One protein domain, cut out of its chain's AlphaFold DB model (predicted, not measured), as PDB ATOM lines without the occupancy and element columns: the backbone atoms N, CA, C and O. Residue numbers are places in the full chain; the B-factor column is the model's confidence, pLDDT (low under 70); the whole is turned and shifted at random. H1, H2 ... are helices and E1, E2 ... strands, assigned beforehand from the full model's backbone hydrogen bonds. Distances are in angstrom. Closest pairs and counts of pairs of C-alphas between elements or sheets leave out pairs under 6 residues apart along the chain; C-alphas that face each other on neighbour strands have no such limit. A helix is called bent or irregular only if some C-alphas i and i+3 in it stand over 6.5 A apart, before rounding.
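Overview. This is residues 18 to 78, 88 to 93 and 106 to 130 of the 130 residues of an uncharacterized protein of Chloroflexi bacterium (UniProt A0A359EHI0). Three strands, E1, E2 and E3, make a short row with E2 in the middle, and two helices cover one face of it: the long H1 over E1, with the shorter H4 side by side with the first part of H1. The small helices H2 and H3 lie on the opposite side of the row, towards the beginnings of E2 and E3, and residues 47 to 52 stick out there; the stretches 72 to 78 and 88 to 93 reach away beyond the end of E2. The printed part has 92 residues with four named helices and three named strands, in the order H1, E1, H2, E2, H3, E3, H4, and its class is mixed, helices and strands. The sheet proper is E2 beside E3, parallel, while E1 pairs with no named strand. The whole is only just compact, close to loose, with a radius of gyration of the C-alphas of 14.8 A and spans of 41 by 34 by 20 A.

Along the chain. H1, residues 20 to 37, begins at C-alpha 20 (124.675, 169.582, 185.958) and is 25.6 A long. E1, residues 40 to 45, measures 17.8 A. H2 is residues 54 to 58. E2, residues 64 to 71, begins at C-alpha 64 (146.750, 179.377, 174.440) and measures 22.6 A. H3 is residues 106 to 109. E3, residues 113 to 119, measures 20.0 A. H4, residues 122 to 129, measures 12.2 A and ends at C-alpha 129 (137.481, 171.493, 192.728); it is neither bent nor irregular, but only just: C-alphas 123 and 126 are 6.3 A apart.

Arrangement. E2 and E3 are parallel at 15 degrees, with N 68 and O 115 2.8 A apart and N 117 and O 68 2.8 A apart, within hydrogen-bond range. E1 and E2 are near each other. The closest C-alphas of H1 and E1, Arg 34 and Thr 41, are 6.1 A apart. H1 touches H4 with residues 22 to 29 alone, at a shallow tilt of 27 degrees, the same way; their closest C-alphas, Ile 29 and Gly 129, are 5.6 A apart. The closest C-alphas of E2 and H4, Ser 71 and Thr 122, are 5.5 A apart. Those of H3 and E3, Glu 108 and Val 114, are 6.9 A apart, as are those of H2 and E2, His 57 and Gly 64. H1 is apart from E2 and E3. In H1 and H2 every O i to N i+4 pair is within hydrogen-bond range; in H4 1 of 4 is, beside 5 of 5 O i to N i+3 pairs, and H3 is too short for an O i to N i+4 pair.

Size, cuts and confidence. The C-alphas farthest apart, Lys 38 and Ser 88, are 46.5 A apart. Residues 79 to 87 and 94 to 105 are cut out, with C-alpha gaps of 5.9 A from 78 to 88 and 20.0 A from 93 to 106. Of the links that are printed whole, E1 to H2 is short and the others are tight; E2 to H3 is the link across the cuts. The mean pLDDT of the printed part is 86.1, and residues 47 to 60 and 129 to 130 are under 70.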
ATOM      1  N   PRO A  18     128.532 164.983 180.711       92.31
ATOM      2  CA  PRO A  18     128.007 166.327 180.923       92.31
ATOM      3  C   PRO A  18     126.761 166.294 181.818       92.31
ATOM      4  O   PRO A  18     125.633 166.308 181.329       92.31
ATOM      5  N   THR A  19     126.965 166.250 183.132       93.69
ATOM      6  CA  THR A  19     125.890 166.407 184.124       93.69
ATOM      7  C   THR A  19     125.858 167.839 184.677       93.69
ATOM      8  O   THR A  19     126.861 168.560 184.573       93.69
ATOM      9  N   PRO A  20     124.738 168.287 185.278       95.00
ATOM     10  CA  PRO A  20     124.675 169.582 185.958       95.00
ATOM     11  C   PRO A  20     125.757 169.751 187.035       95.00
ATOM     12  O   PRO A  20     126.361 170.818 187.141       95.00
ATOM     13  N   GLU A  21     126.052 168.691 187.786       94.50
ATOM     14  CA  GLU A  21     127.070 168.673 188.839       94.50
ATOM     15  C   GLU A  21     128.467 168.843 188.241       94.50
ATOM     16  O   GLU A  21     129.219 169.720 188.667       94.50
ATOM     17  N   ALA A  22     128.791 168.078 187.191       94.69
ATOM     18  CA  ALA A  22     130.057 168.211 186.479       94.69
ATOM     19  C   ALA A  22     130.237 169.631 185.916       94.69
ATOM     20  O   ALA A  22     131.303 170.230 186.058       94.69
ATOM     21  N   ALA A  23     129.185 170.208 185.324       95.44
ATOM     22  CA  ALA A  23     129.200 171.575 184.808       95.44
ATOM     23  C   ALA A  23     129.411 172.624 185.906       95.44
ATOM     24  O   ALA A  23     130.187 173.566 185.708       95.44
ATOM     25  N   ALA A  24     128.778 172.456 187.068       95.94
ATOM     26  CA  ALA A  24     128.965 173.335 188.215       95.94
ATOM     27  C   ALA A  24     130.408 173.263 188.741       95.94
ATOM     28  O   ALA A  24     131.062 174.298 188.892       95.94
ATOM     29  N   THR A  25     130.947 172.055 188.935       96.44
ATOM     30  CA  THR A  25     132.326 171.851 189.402       96.44
ATOM     31  C   THR A  25     133.352 172.399 188.411       96.44
ATOM     32  O   THR A  25     134.254 173.141 188.803       96.44
ATOM     33  N   LEU A  26     133.203 172.114 187.115       96.50
ATOM     34  CA  LEU A  26     134.094 172.637 186.074       96.50
ATOM     35  C   LEU A  26     134.014 174.164 185.964       96.50
ATOM     36  O   LEU A  26     135.030 174.823 185.741       96.50
ATOM     37  N   THR A  27     132.829 174.746 186.167       96.69
ATOM     38  CA  THR A  27     132.662 176.202 186.235       96.69
ATOM     39  C   THR A  27     133.405 176.781 187.435       96.69
ATOM     40  O   THR A  27     134.111 177.778 187.275       96.69
ATOM     41  N   ALA A  28     133.315 176.150 188.608       96.56
ATOM     42  CA  ALA A  28     134.048 176.574 189.798       96.56
ATOM     43  C   ALA A  28     135.570 176.505 189.586       96.56
ATOM     44  O   ALA A  28     136.269 177.481 189.863       96.56
ATOM     45  N   ILE A  29     136.078 175.410 189.006       95.81
ATOM     46  CA  ILE A  29     137.495 175.265 188.628       95.81
ATOM     47  C   ILE A  29     137.905 176.379 187.657       95.81
ATOM     48  O   ILE A  29     138.909 177.055 187.876       95.81
ATOM     49  N   ARG A  30     137.111 176.634 186.608       96.12
ATOM     50  CA  ARG A  30     137.383 177.698 185.631       96.12
ATOM     51  C   ARG A  30     137.459 179.082 186.287       96.12
ATOM     52  O   ARG A  30     138.330 179.874 185.924       96.12
ATOM     53  N   LEU A  31     136.553 179.388 187.217       96.56
ATOM     54  CA  LEU A  31     136.543 180.666 187.935       96.56
ATOM     55  C   LEU A  31     137.765 180.803 188.849       96.56
ATOM     56  O   LEU A  31     138.422 181.839 188.793       96.56
ATOM     57  N   LYS A  32     138.138 179.745 189.586       95.25
ATOM     58  CA  LYS A  32     139.389 179.708 190.363       95.25
ATOM     59  C   LYS A  32     140.600 179.995 189.467       95.25
ATOM     60  O   LYS A  32     141.385 180.885 189.770       95.25
ATOM     61  N   LEU A  33     140.711 179.323 188.317       93.19
ATOM     62  CA  LEU A  33     141.806 179.543 187.362       93.19
ATOM     63  C   LEU A  33     141.846 180.987 186.837       93.19
ATOM     64  O   LEU A  33     142.915 181.596 186.799       93.19
ATOM     65  N   ARG A  34     140.691 181.561 186.472       94.81
ATOM     66  CA  ARG A  34     140.587 182.975 186.076       94.81
ATOM     67  C   ARG A  34     141.077 183.893 187.194       94.81
ATOM     68  O   ARG A  34     141.829 184.828 186.936       94.81
ATOM     69  N   ASP A  35     140.649 183.641 188.426       94.88
ATOM     70  CA  ASP A  35     140.945 184.511 189.560       94.88
ATOM     71  C   ASP A  35     142.407 184.411 190.004       94.88
ATOM     72  O   ASP A  35     142.961 185.424 190.431       94.88
ATOM     73  N   THR A  36     143.045 183.251 189.843       92.75
ATOM     74  CA  THR A  36     144.475 183.046 190.109       92.75
ATOM     75  C   THR A  36     145.355 183.655 189.021       92.75
ATOM     76  O   THR A  36     146.265 184.417 189.330       92.75
ATOM     77  N   TYR A  37     145.090 183.344 187.749       91.25
ATOM     78  CA  TYR A  37     145.992 183.687 186.642       91.25
ATOM     79  C   TYR A  37     145.638 184.996 185.927       91.25
ATOM     80  O   TYR A  37     146.421 185.469 185.111       91.25
ATOM     81  N   LYS A  38     144.467 185.582 186.212       92.75
ATOM     82  CA  LYS A  38     143.971 186.844 185.629       92.75
ATOM     83  C   LYS A  38     143.954 186.869 184.091       92.75
ATOM     84  O   LYS A  38     144.108 187.924 183.483       92.75
ATOM     85  N   VAL A  39     143.711 185.718 183.469       92.25
ATOM     86  CA  VAL A  39     143.569 185.554 182.011       92.25
ATOM     87  C   VAL A  39     142.131 185.221 181.616       92.25
ATOM     88  O   VAL A  39     141.336 184.763 182.442       92.25
ATOM     89  N   ALA A  40     141.789 185.417 180.339       92.00
ATOM     90  CA  ALA A  40     140.515 184.951 179.795       92.00
ATOM     91  C   ALA A  40     140.420 183.418 179.889       92.00
ATOM     92  O   ALA A  40     141.407 182.720 179.652       92.00
ATOM     93  N   THR A  41     139.239 182.886 180.226       94.19
ATOM     94  CA  THR A  41     139.041 181.438 180.381       94.19
ATOM     95  C   THR A  41     137.807 180.914 179.653       94.19
ATOM     96  O   THR A  41     136.714 181.484 179.749       94.19
ATOM     97  N   THR A  42     137.955 179.777 178.973       93.31
ATOM     98  CA  THR A  42     136.865 179.045 178.314       93.31
ATOM     99  C   THR A  42     136.680 177.665 178.947       93.31
ATOM    100  O   THR A  42     137.593 177.127 179.575       93.31
ATOM    101  N   LEU A  43     135.475 177.107 178.827       93.56
ATOM    102  CA  LEU A  43     135.144 175.744 179.248       93.56
ATOM    103  C   LEU A  43     134.328 175.067 178.150       93.56
ATOM    104  O   LEU A  43     133.382 175.663 177.639       93.56
ATOM    105  N   GLY A  44     134.653 173.810 177.854       91.38
ATOM    106  CA  GLY A  44     133.801 172.933 177.063       91.38
ATOM    107  C   GLY A  44     133.968 171.435 177.378       91.38
ATOM    108  O   GLY A  44     135.078 170.961 177.567       91.38
ATOM    109  N   PHE A  45     132.857 170.687 177.322       90.81
ATOM    110  CA  PHE A  45     132.671 169.211 177.197       90.81
ATOM    111  C   PHE A  45     132.975 168.487 175.845       90.81
ATOM    112  O   PHE A  45     132.195 168.546 174.886       90.81
ATOM    113  N   GLY A  46     134.150 167.867 175.715       82.31
ATOM    114  CA  GLY A  46     134.607 167.242 174.469       82.31
ATOM    115  C   GLY A  46     133.699 166.086 174.022       82.31
ATOM    116  O   GLY A  46     132.948 165.549 174.838       82.31
ATOM    117  N   PRO A  47     133.722 165.697 172.732       68.06
ATOM    118  CA  PRO A  47     134.536 166.238 171.629       68.06
ATOM    119  C   PRO A  47     133.890 167.442 170.901       68.06
ATOM    120  O   PRO A  47     134.362 167.881 169.855       68.06
ATOM    121  N   ARG A  48     132.783 167.996 171.420       62.03
ATOM    122  CA  ARG A  48     131.870 168.876 170.664       62.03
ATOM    123  C   ARG A  48     132.411 170.261 170.246       62.03
ATOM    124  O   ARG A  48     131.744 170.917 169.452       62.03
ATOM    125  N   PHE A  49     133.573 170.737 170.711       60.47
ATOM    126  CA  PHE A  49     134.023 172.122 170.406       60.47
ATOM    127  C   PHE A  49     134.913 172.272 169.190       60.47
ATOM    128  O   PHE A  49     135.110 173.397 168.736       60.47
ATOM    129  N   LEU A  50     135.447 171.181 168.645       49.62
ATOM    130  CA  LEU A  50     136.486 171.275 167.617       49.62
ATOM    131  C   LEU A  50     136.009 171.958 166.334       49.62
ATOM    132  O   LEU A  50     136.818 172.532 165.610       49.62
ATOM    133  N   HIS A  51     134.701 171.957 166.073       50.88
ATOM    134  CA  HIS A  51     134.146 172.566 164.869       50.88
ATOM    135  C   HIS A  51     133.893 174.080 165.004       50.88
ATOM    136  O   HIS A  51     133.764 174.741 163.979       50.88
ATOM    137  N   SER A  52     133.872 174.662 166.218       49.03
ATOM    138  CA  SER A  52     133.665 176.115 166.400       49.03
ATOM    139  C   SER A  52     134.791 176.843 167.148       49.03
ATOM    140  O   SER A  52     135.053 178.005 166.842       49.03
ATOM    141  N   THR A  53     135.530 176.188 168.056       49.72
ATOM    142  CA  THR A  53     136.675 176.801 168.769       49.72
ATOM    143  C   THR A  53     138.022 176.551 168.090       49.72
ATOM    144  O   THR A  53     138.984 177.269 168.358       49.72
ATOM    145  N   GLY A  54     138.093 175.611 167.138       52.56
ATOM    146  CA  GLY A  54     139.305 175.338 166.359       52.56
ATOM    147  C   GLY A  54     139.821 176.551 165.572       52.56
ATOM    148  O   GLY A  54     141.021 176.653 165.325       52.56
ATOM    149  N   GLN A  55     138.948 177.505 165.227       54.69
ATOM    150  CA  GLN A  55     139.343 178.745 164.549       54.69
ATOM    151  C   GLN A  55     139.967 179.773 165.508       54.69
ATOM    152  O   GLN A  55     140.889 180.486 165.117       54.69
ATOM    153  N   LEU A  56     139.522 179.804 166.770       56.34
ATOM    154  CA  LEU A  56     140.089 180.664 167.815       56.34
ATOM    155  C   LEU A  56     141.530 180.256 168.146       56.34
ATOM    156  O   LEU A  56     142.400 181.115 168.235       56.34
ATOM    157  N   HIS A  57     141.813 178.953 168.248       55.94
ATOM    158  CA  HIS A  57     143.153 178.464 168.606       55.94
ATOM    159  C   HIS A  57     144.179 178.615 167.468       55.94
ATOM    160  O   HIS A  57     145.377 178.715 167.720       55.94
ATOM    161  N   LYS A  58     143.724 178.669 166.210       57.84
ATOM    162  CA  LYS A  58     144.595 178.908 165.046       57.84
ATOM    163  C   LYS A  58     145.065 180.367 164.942       57.84
ATOM    164  O   LYS A  58     146.134 180.604 164.389       57.84
ATOM    165  N   GLY A  59     144.299 181.325 165.477       59.94
ATOM    166  CA  GLY A  59     144.589 182.767 165.422       59.94
ATOM    167  C   GLY A  59     145.096 183.390 166.728       59.94
ATOM    168  O   GLY A  59     145.263 184.602 166.791       59.94
ATOM    169  N   ASP A  60     145.339 182.594 167.771       66.88
ATOM    170  CA  ASP A  60     145.632 183.081 169.131       66.88
ATOM    171  C   ASP A  60     147.069 183.590 169.368       66.88
ATOM    172  O   ASP A  60     147.466 183.864 170.504       66.88
ATOM    173  N   GLY A  61     147.877 183.667 168.311       71.00
ATOM    174  CA  GLY A  61     149.276 184.084 168.397       71.00
ATOM    175  C   GLY A  61     150.181 183.134 169.188       71.00
ATOM    176  O   GLY A  61     151.288 183.529 169.532       71.00
ATOM    177  N   GLY A  62     149.746 181.903 169.490       76.44
ATOM    178  CA  GLY A  62     150.545 180.929 170.246       76.44
ATOM    179  C   GLY A  62     150.324 180.931 171.756       76.44
ATOM    180  O   GLY A  62     150.905 180.100 172.447       76.44
ATOM    181  N   ASN A  63     149.476 181.818 172.280       84.62
ATOM    182  CA  ASN A  63     149.401 182.084 173.721       84.62
ATOM    183  C   ASN A  63     148.366 181.231 174.479       84.62
ATOM    184  O   ASN A  63     148.134 181.455 175.669       84.62
ATOM    185  N   GLY A  64     147.727 180.265 173.814       88.44
ATOM    186  CA  GLY A  64     146.750 179.377 174.440       88.44
ATOM    187  C   GLY A  64     147.365 178.382 175.427       88.44
ATOM    188  O   GLY A  64     148.340 177.690 175.124       88.44
ATOM    189  N   LEU A  65     146.749 178.289 176.608       92.31
ATOM    190  CA  LEU A  65     147.022 177.284 177.634       92.31
ATOM    191  C   LEU A  65     145.846 176.309 177.700       92.31
ATOM    192  O   LEU A  65     144.704 176.726 177.876       92.31
ATOM    193  N   PHE A  66     146.105 175.012 177.587       93.00
ATOM    194  CA  PHE A  66     145.045 174.014 177.445       93.00
ATOM    195  C   PHE A  66     145.091 173.008 178.588       93.00
ATOM    196  O   PHE A  66     146.100 172.339 178.787       93.00
ATOM    197  N   VAL A  67     143.996 172.888 179.339       95.38
ATOM    198  CA  VAL A  67     143.829 171.866 180.377       95.38
ATOM    199  C   VAL A  67     142.785 170.874 179.891       95.38
ATOM    200  O   VAL A  67     141.612 171.222 179.788       95.38
ATOM    201  N   GLN A  68     143.199 169.646 179.603       95.75
ATOM    202  CA  GLN A  68     142.292 168.542 179.324       95.75
ATOM    203  C   GLN A  68     142.037 167.739 180.598       95.75
ATOM    204  O   GLN A  68     142.982 167.283 181.238       95.75
ATOM    205  N   ILE A  69     140.770 167.529 180.939       96.81
ATOM    206  CA  ILE A  69     140.343 166.599 181.986       96.81
ATOM    207  C   ILE A  69     139.625 165.446 181.300       96.81
ATOM    208  O   ILE A  69     138.631 165.670 180.616       96.81
ATOM    209  N   ILE A  70     140.120 164.226 181.469       96.31
ATOM    210  CA  ILE A  70     139.565 163.022 180.855       96.31
ATOM    211  C   ILE A  70     139.133 162.073 181.964       96.31
ATOM    212  O   ILE A  70     139.966 161.666 182.770       96.31
ATOM    213  N   SER A  71     137.850 161.710 182.003       95.88
ATOM    214  CA  SER A  71     137.380 160.674 182.925       95.88
ATOM    215  C   SER A  71     137.490 159.281 182.313       95.88
ATOM    216  O   SER A  71     137.357 159.115 181.094       95.88
ATOM    217  N   GLY A  72     137.618 158.262 183.156       94.31
ATOM    218  CA  GLY A  72     137.205 156.904 182.817       94.31
ATOM    219  C   GLY A  72     135.698 156.813 182.547       94.31
ATOM    220  O   GLY A  72     134.960 157.812 182.603       94.31
ATOM    221  N   ALA A  73     135.249 155.609 182.211       87.25
ATOM    222  CA  ALA A  73     133.841 155.261 182.087       87.25
ATOM    223  C   ALA A  73     133.455 154.343 183.252       87.25
ATOM    224  O   ALA A  73     134.161 153.380 183.530       87.25
ATOM    225  N   GLU A  74     132.331 154.625 183.915       84.00
ATOM    226  CA  GLU A  74     131.783 153.725 184.945       84.00
ATOM    227  C   GLU A  74     131.245 152.428 184.322       84.00
ATOM    228  O   GLU A  74     131.341 151.357 184.914       84.00
ATOM    229  N   ALA A  75     130.732 152.526 183.094       88.25
ATOM    230  CA  ALA A  75     130.404 151.403 182.231       88.25
ATOM    231  C   ALA A  75     130.931 151.708 180.827       88.25
ATOM    232  O   ALA A  75     130.479 152.659 180.182       88.25
ATOM    233  N   ASP A  76     131.908 150.926 180.371       91.94
ATOM    234  CA  ASP A  76     132.454 151.062 179.026       91.94
ATOM    235  C   ASP A  76     131.660 150.197 178.047       91.94
ATOM    236  O   ASP A  76     131.652 148.970 178.141       91.94
ATOM    237  N   LEU A  77     130.951 150.853 177.130       93.00
ATOM    238  CA  LEU A  77     130.107 150.177 176.155       93.00
ATOM    239  C   LEU A  77     130.934 149.832 174.904       93.00
ATOM    240  O   LEU A  77     131.557 150.735 174.328       93.00
ATOM    241  N   PRO A  78     130.942 148.562 174.459       95.31
ATOM    242  CA  PRO A  78     131.555 148.191 173.192       95.31
ATOM    243  C   PRO A  78     130.776 148.818 172.026       95.31
ATOM    244  O   PRO A  78     129.560 149.008 172.102       95.31
ATOM    245  N   SER A  88     132.943 143.469 168.552       94.94
ATOM    246  CA  SER A  88     133.418 144.841 168.741       94.94
ATOM    247  C   SER A  88     134.928 144.880 168.917       94.94
ATOM    248  O   SER A  88     135.468 144.266 169.841       94.94
ATOM    249  N   ALA A  89     135.608 145.647 168.069       94.31
ATOM    250  CA  ALA A  89     137.042 145.902 168.175       94.31
ATOM    251  C   ALA A  89     137.384 147.110 169.065       94.31
ATOM    252  O   ALA A  89     138.534 147.271 169.477       94.31
ATOM    253  N   MET A  90     136.412 147.982 169.357       95.12
ATOM    254  CA  MET A  90     136.610 149.170 170.190       95.12
ATOM    255  C   MET A  90     135.413 149.477 171.085       95.12
ATOM    256  O   MET A  90     134.308 148.982 170.884       95.12
ATOM    257  N   SER A  91     135.645 150.341 172.067       96.00
ATOM    258  CA  SER A  91     134.635 150.824 173.001       96.00
ATOM    259  C   SER A  91     134.487 152.344 172.952       96.00
ATOM    260  O   SER A  91     135.356 153.057 172.434       96.00
ATOM    261  N   PHE A  92     133.402 152.870 173.522       93.56
ATOM    262  CA  PHE A  92     133.198 154.317 173.614       93.56
ATOM    263  C   PHE A  92     134.252 155.008 174.490       93.56
ATOM    264  O   PHE A  92     134.650 156.132 174.165       93.56
ATOM    265  N   GLN A  93     134.763 154.361 175.546       94.25
ATOM    266  CA  GLN A  93     135.897 154.898 176.304       94.25
ATOM    267  C   GLN A  93     137.148 154.981 175.427       94.25
ATOM    268  O   GLN A  93     137.797 156.028 175.394       94.25
ATOM    269  N   ALA A 106     147.394 167.539 168.129       88.44
ATOM    270  CA  ALA A 106     147.211 168.666 167.215       88.44
ATOM    271  C   ALA A 106     147.614 170.010 167.852       88.44
ATOM    272  O   ALA A 106     148.241 170.844 167.197       88.44
ATOM    273  N   LEU A 107     147.283 170.222 169.132       88.81
ATOM    274  CA  LEU A 107     147.688 171.413 169.887       88.81
ATOM    275  C   LEU A 107     149.208 171.463 170.096       88.81
ATOM    276  O   LEU A 107     149.829 172.502 169.866       88.81
ATOM    277  N   GLU A 108     149.813 170.346 170.491       90.75
ATOM    278  CA  GLU A 108     151.261 170.217 170.690       90.75
ATOM    279  C   GLU A 108     152.030 170.428 169.381       90.75
ATOM    280  O   GLU A 108     152.998 171.186 169.359       90.75
ATOM    281  N   ALA A 109     151.559 169.852 168.269       88.31
ATOM    282  CA  ALA A 109     152.141 170.060 166.940       88.31
ATOM    283  C   ALA A 109     152.061 171.527 166.484       88.31
ATOM    284  O   ALA A 109     152.931 172.001 165.755       88.31
ATOM    285  N   ALA A 110     151.053 172.271 166.946       86.38
ATOM    286  CA  ALA A 110     150.952 173.713 166.744       86.38
ATOM    287  C   ALA A 110     151.809 174.533 167.735       86.38
ATOM    288  O   ALA A 110     151.748 175.762 167.715       86.38
ATOM    289  N   GLY A 111     152.590 173.900 168.616       87.62
ATOM    290  CA  GLY A 111     153.440 174.562 169.612       87.62
ATOM    291  C   GLY A 111     152.687 175.087 170.838       87.62
ATOM    292  O   GLY A 111     153.169 175.998 171.511       87.62
ATOM    293  N   ARG A 112     151.484 174.573 171.124       88.75
ATOM    294  CA  ARG A 112     150.681 174.988 172.284       88.75
ATOM    295  C   ARG A 112     151.033 174.196 173.543       88.75
ATOM    296  O   ARG A 112     151.504 173.065 173.483       88.75
ATOM    297  N   ARG A 113     150.761 174.789 174.711       91.00
ATOM    298  CA  ARG A 113     150.992 174.161 176.022       91.00
ATOM    299  C   ARG A 113     149.747 173.395 176.464       91.00
ATOM    300  O   ARG A 113     148.717 174.014 176.730       91.00
ATOM    301  N   VAL A 114     149.864 172.077 176.601       93.25
ATOM    302  CA  VAL A 114     148.762 171.191 177.002       93.25
ATOM    303  C   VAL A 114     149.096 170.494 178.324       93.25
ATOM    304  O   VAL A 114     150.185 169.957 178.499       93.25
ATOM    305  N   LEU A 115     148.163 170.507 179.275       95.62
ATOM    306  CA  LEU A 115     148.173 169.665 180.473       95.62
ATOM    307  C   LEU A 115     147.012 168.694 180.375       95.62
ATOM    308  O   LEU A 115     145.882 169.109 180.133       95.62
ATOM    309  N   ARG A 116     147.285 167.418 180.619       95.38
ATOM    310  CA  ARG A 116     146.279 166.360 180.583       95.38
ATOM    311  C   ARG A 116     146.149 165.758 181.972       95.38
ATOM    312  O   ARG A 116     147.141 165.338 182.558       95.38
ATOM    313  N   LEU A 117     144.929 165.731 182.486       95.81
ATOM    314  CA  LEU A 117     144.568 165.163 183.776       95.81
ATOM    315  C   LEU A 117     143.606 164.008 183.519       95.81
ATOM    316  O   LEU A 117     142.538 164.210 182.942       95.81
ATOM    317  N   LYS A 118     143.992 162.801 183.933       95.62
ATOM    318  CA  LYS A 118     143.103 161.639 183.938       95.62
ATOM    319  C   LYS A 118     142.495 161.480 185.332       95.62
ATOM    320  O   LYS A 118     143.205 161.623 186.323       95.62
ATOM    321  N   ILE A 119     141.196 161.212 185.383       95.62
ATOM    322  CA  ILE A 119     140.437 160.886 186.599       95.62
ATOM    323  C   ILE A 119     139.670 159.578 186.373       95.62
ATOM    324  O   ILE A 119     139.342 159.268 185.226       95.62
ATOM    325  N   GLU A 120     139.370 158.815 187.424       94.19
ATOM    326  CA  GLU A 120     138.745 157.490 187.270       94.19
ATOM    327  C   GLU A 120     137.300 157.612 186.779       94.19
ATOM    328  O   GLU A 120     136.872 156.895 185.879       94.19
ATOM    329  N   SER A 121     136.550 158.583 187.298       94.00
ATOM    330  CA  SER A 121     135.153 158.814 186.917       94.00
ATOM    331  C   SER A 121     134.823 160.305 186.832       94.00
ATOM    332  O   SER A 121     135.604 161.171 187.221       94.00
ATOM    333  N   THR A 122     133.639 160.643 186.317       92.81
ATOM    334  CA  THR A 122     133.189 162.049 186.287       92.81
ATOM    335  C   THR A 122     132.973 162.607 187.702       92.81
ATOM    336  O   THR A 122     133.201 163.796 187.928       92.81
ATOM    337  N   SER A 123     132.596 161.771 188.675       91.88
ATOM    338  CA  SER A 123     132.386 162.204 190.064       91.88
ATOM    339  C   SER A 123     133.683 162.631 190.767       91.88
ATOM    340  O   SER A 123     133.647 163.478 191.661       91.88
ATOM    341  N   ASP A 124     134.845 162.168 190.296       93.94
ATOM    342  CA  ASP A 124     136.152 162.598 190.803       93.94
ATOM    343  C   ASP A 124     136.485 164.069 190.519       93.94
ATOM    344  O   ASP A 124     137.396 164.618 191.145       93.94
ATOM    345  N   LEU A 125     135.735 164.754 189.646       93.19
ATOM    346  CA  LEU A 125     135.878 166.199 189.435       93.19
ATOM    347  C   LEU A 125     135.789 166.989 190.747       93.19
ATOM    348  O   LEU A 125     136.483 167.994 190.905       93.19
ATOM    349  N   ALA A 126     134.977 166.528 191.703       89.06
ATOM    350  CA  ALA A 126     134.837 167.169 193.008       89.06
ATOM    351  C   ALA A 126     136.172 167.250 193.774       89.06
ATOM    352  O   ALA A 126     136.398 168.214 194.503       89.06
ATOM    353  N   LYS A 127     137.085 166.294 193.555       89.50
ATOM    354  CA  LYS A 127     138.421 166.264 194.174       89.50
ATOM    355  C   LYS A 127     139.365 167.310 193.576       89.50
ATOM    356  O   LYS A 127     140.265 167.771 194.264       89.50
ATOM    357  N   LEU A 128     139.157 167.686 192.312       82.06
ATOM    358  CA  LEU A 128     139.924 168.740 191.631       82.06
ATOM    359  C   LEU A 128     139.416 170.147 191.976       82.06
ATOM    360  O   LEU A 128     140.138 171.129 191.815       82.06
ATOM    361  N   GLY A 129     138.146 170.243 192.377       65.75
ATOM    362  CA  GLY A 129     137.481 171.493 192.728       65.75
ATOM    363  C   GLY A 129     137.643 171.915 194.189       65.75
ATOM    364  O   GLY A 129     137.327 173.071 194.478       65.75
ATOM    365  N   ALA A 130     138.111 171.030 195.075       54.69
ATOM    366  CA  ALA A 130     138.463 171.344 196.464       54.69
ATOM    367  C   ALA A 130     139.677 172.287 196.500       54.69
ATOM    368  O   ALA A 130     139.509 173.437 196.975       54.69
TER     369      ALA A 130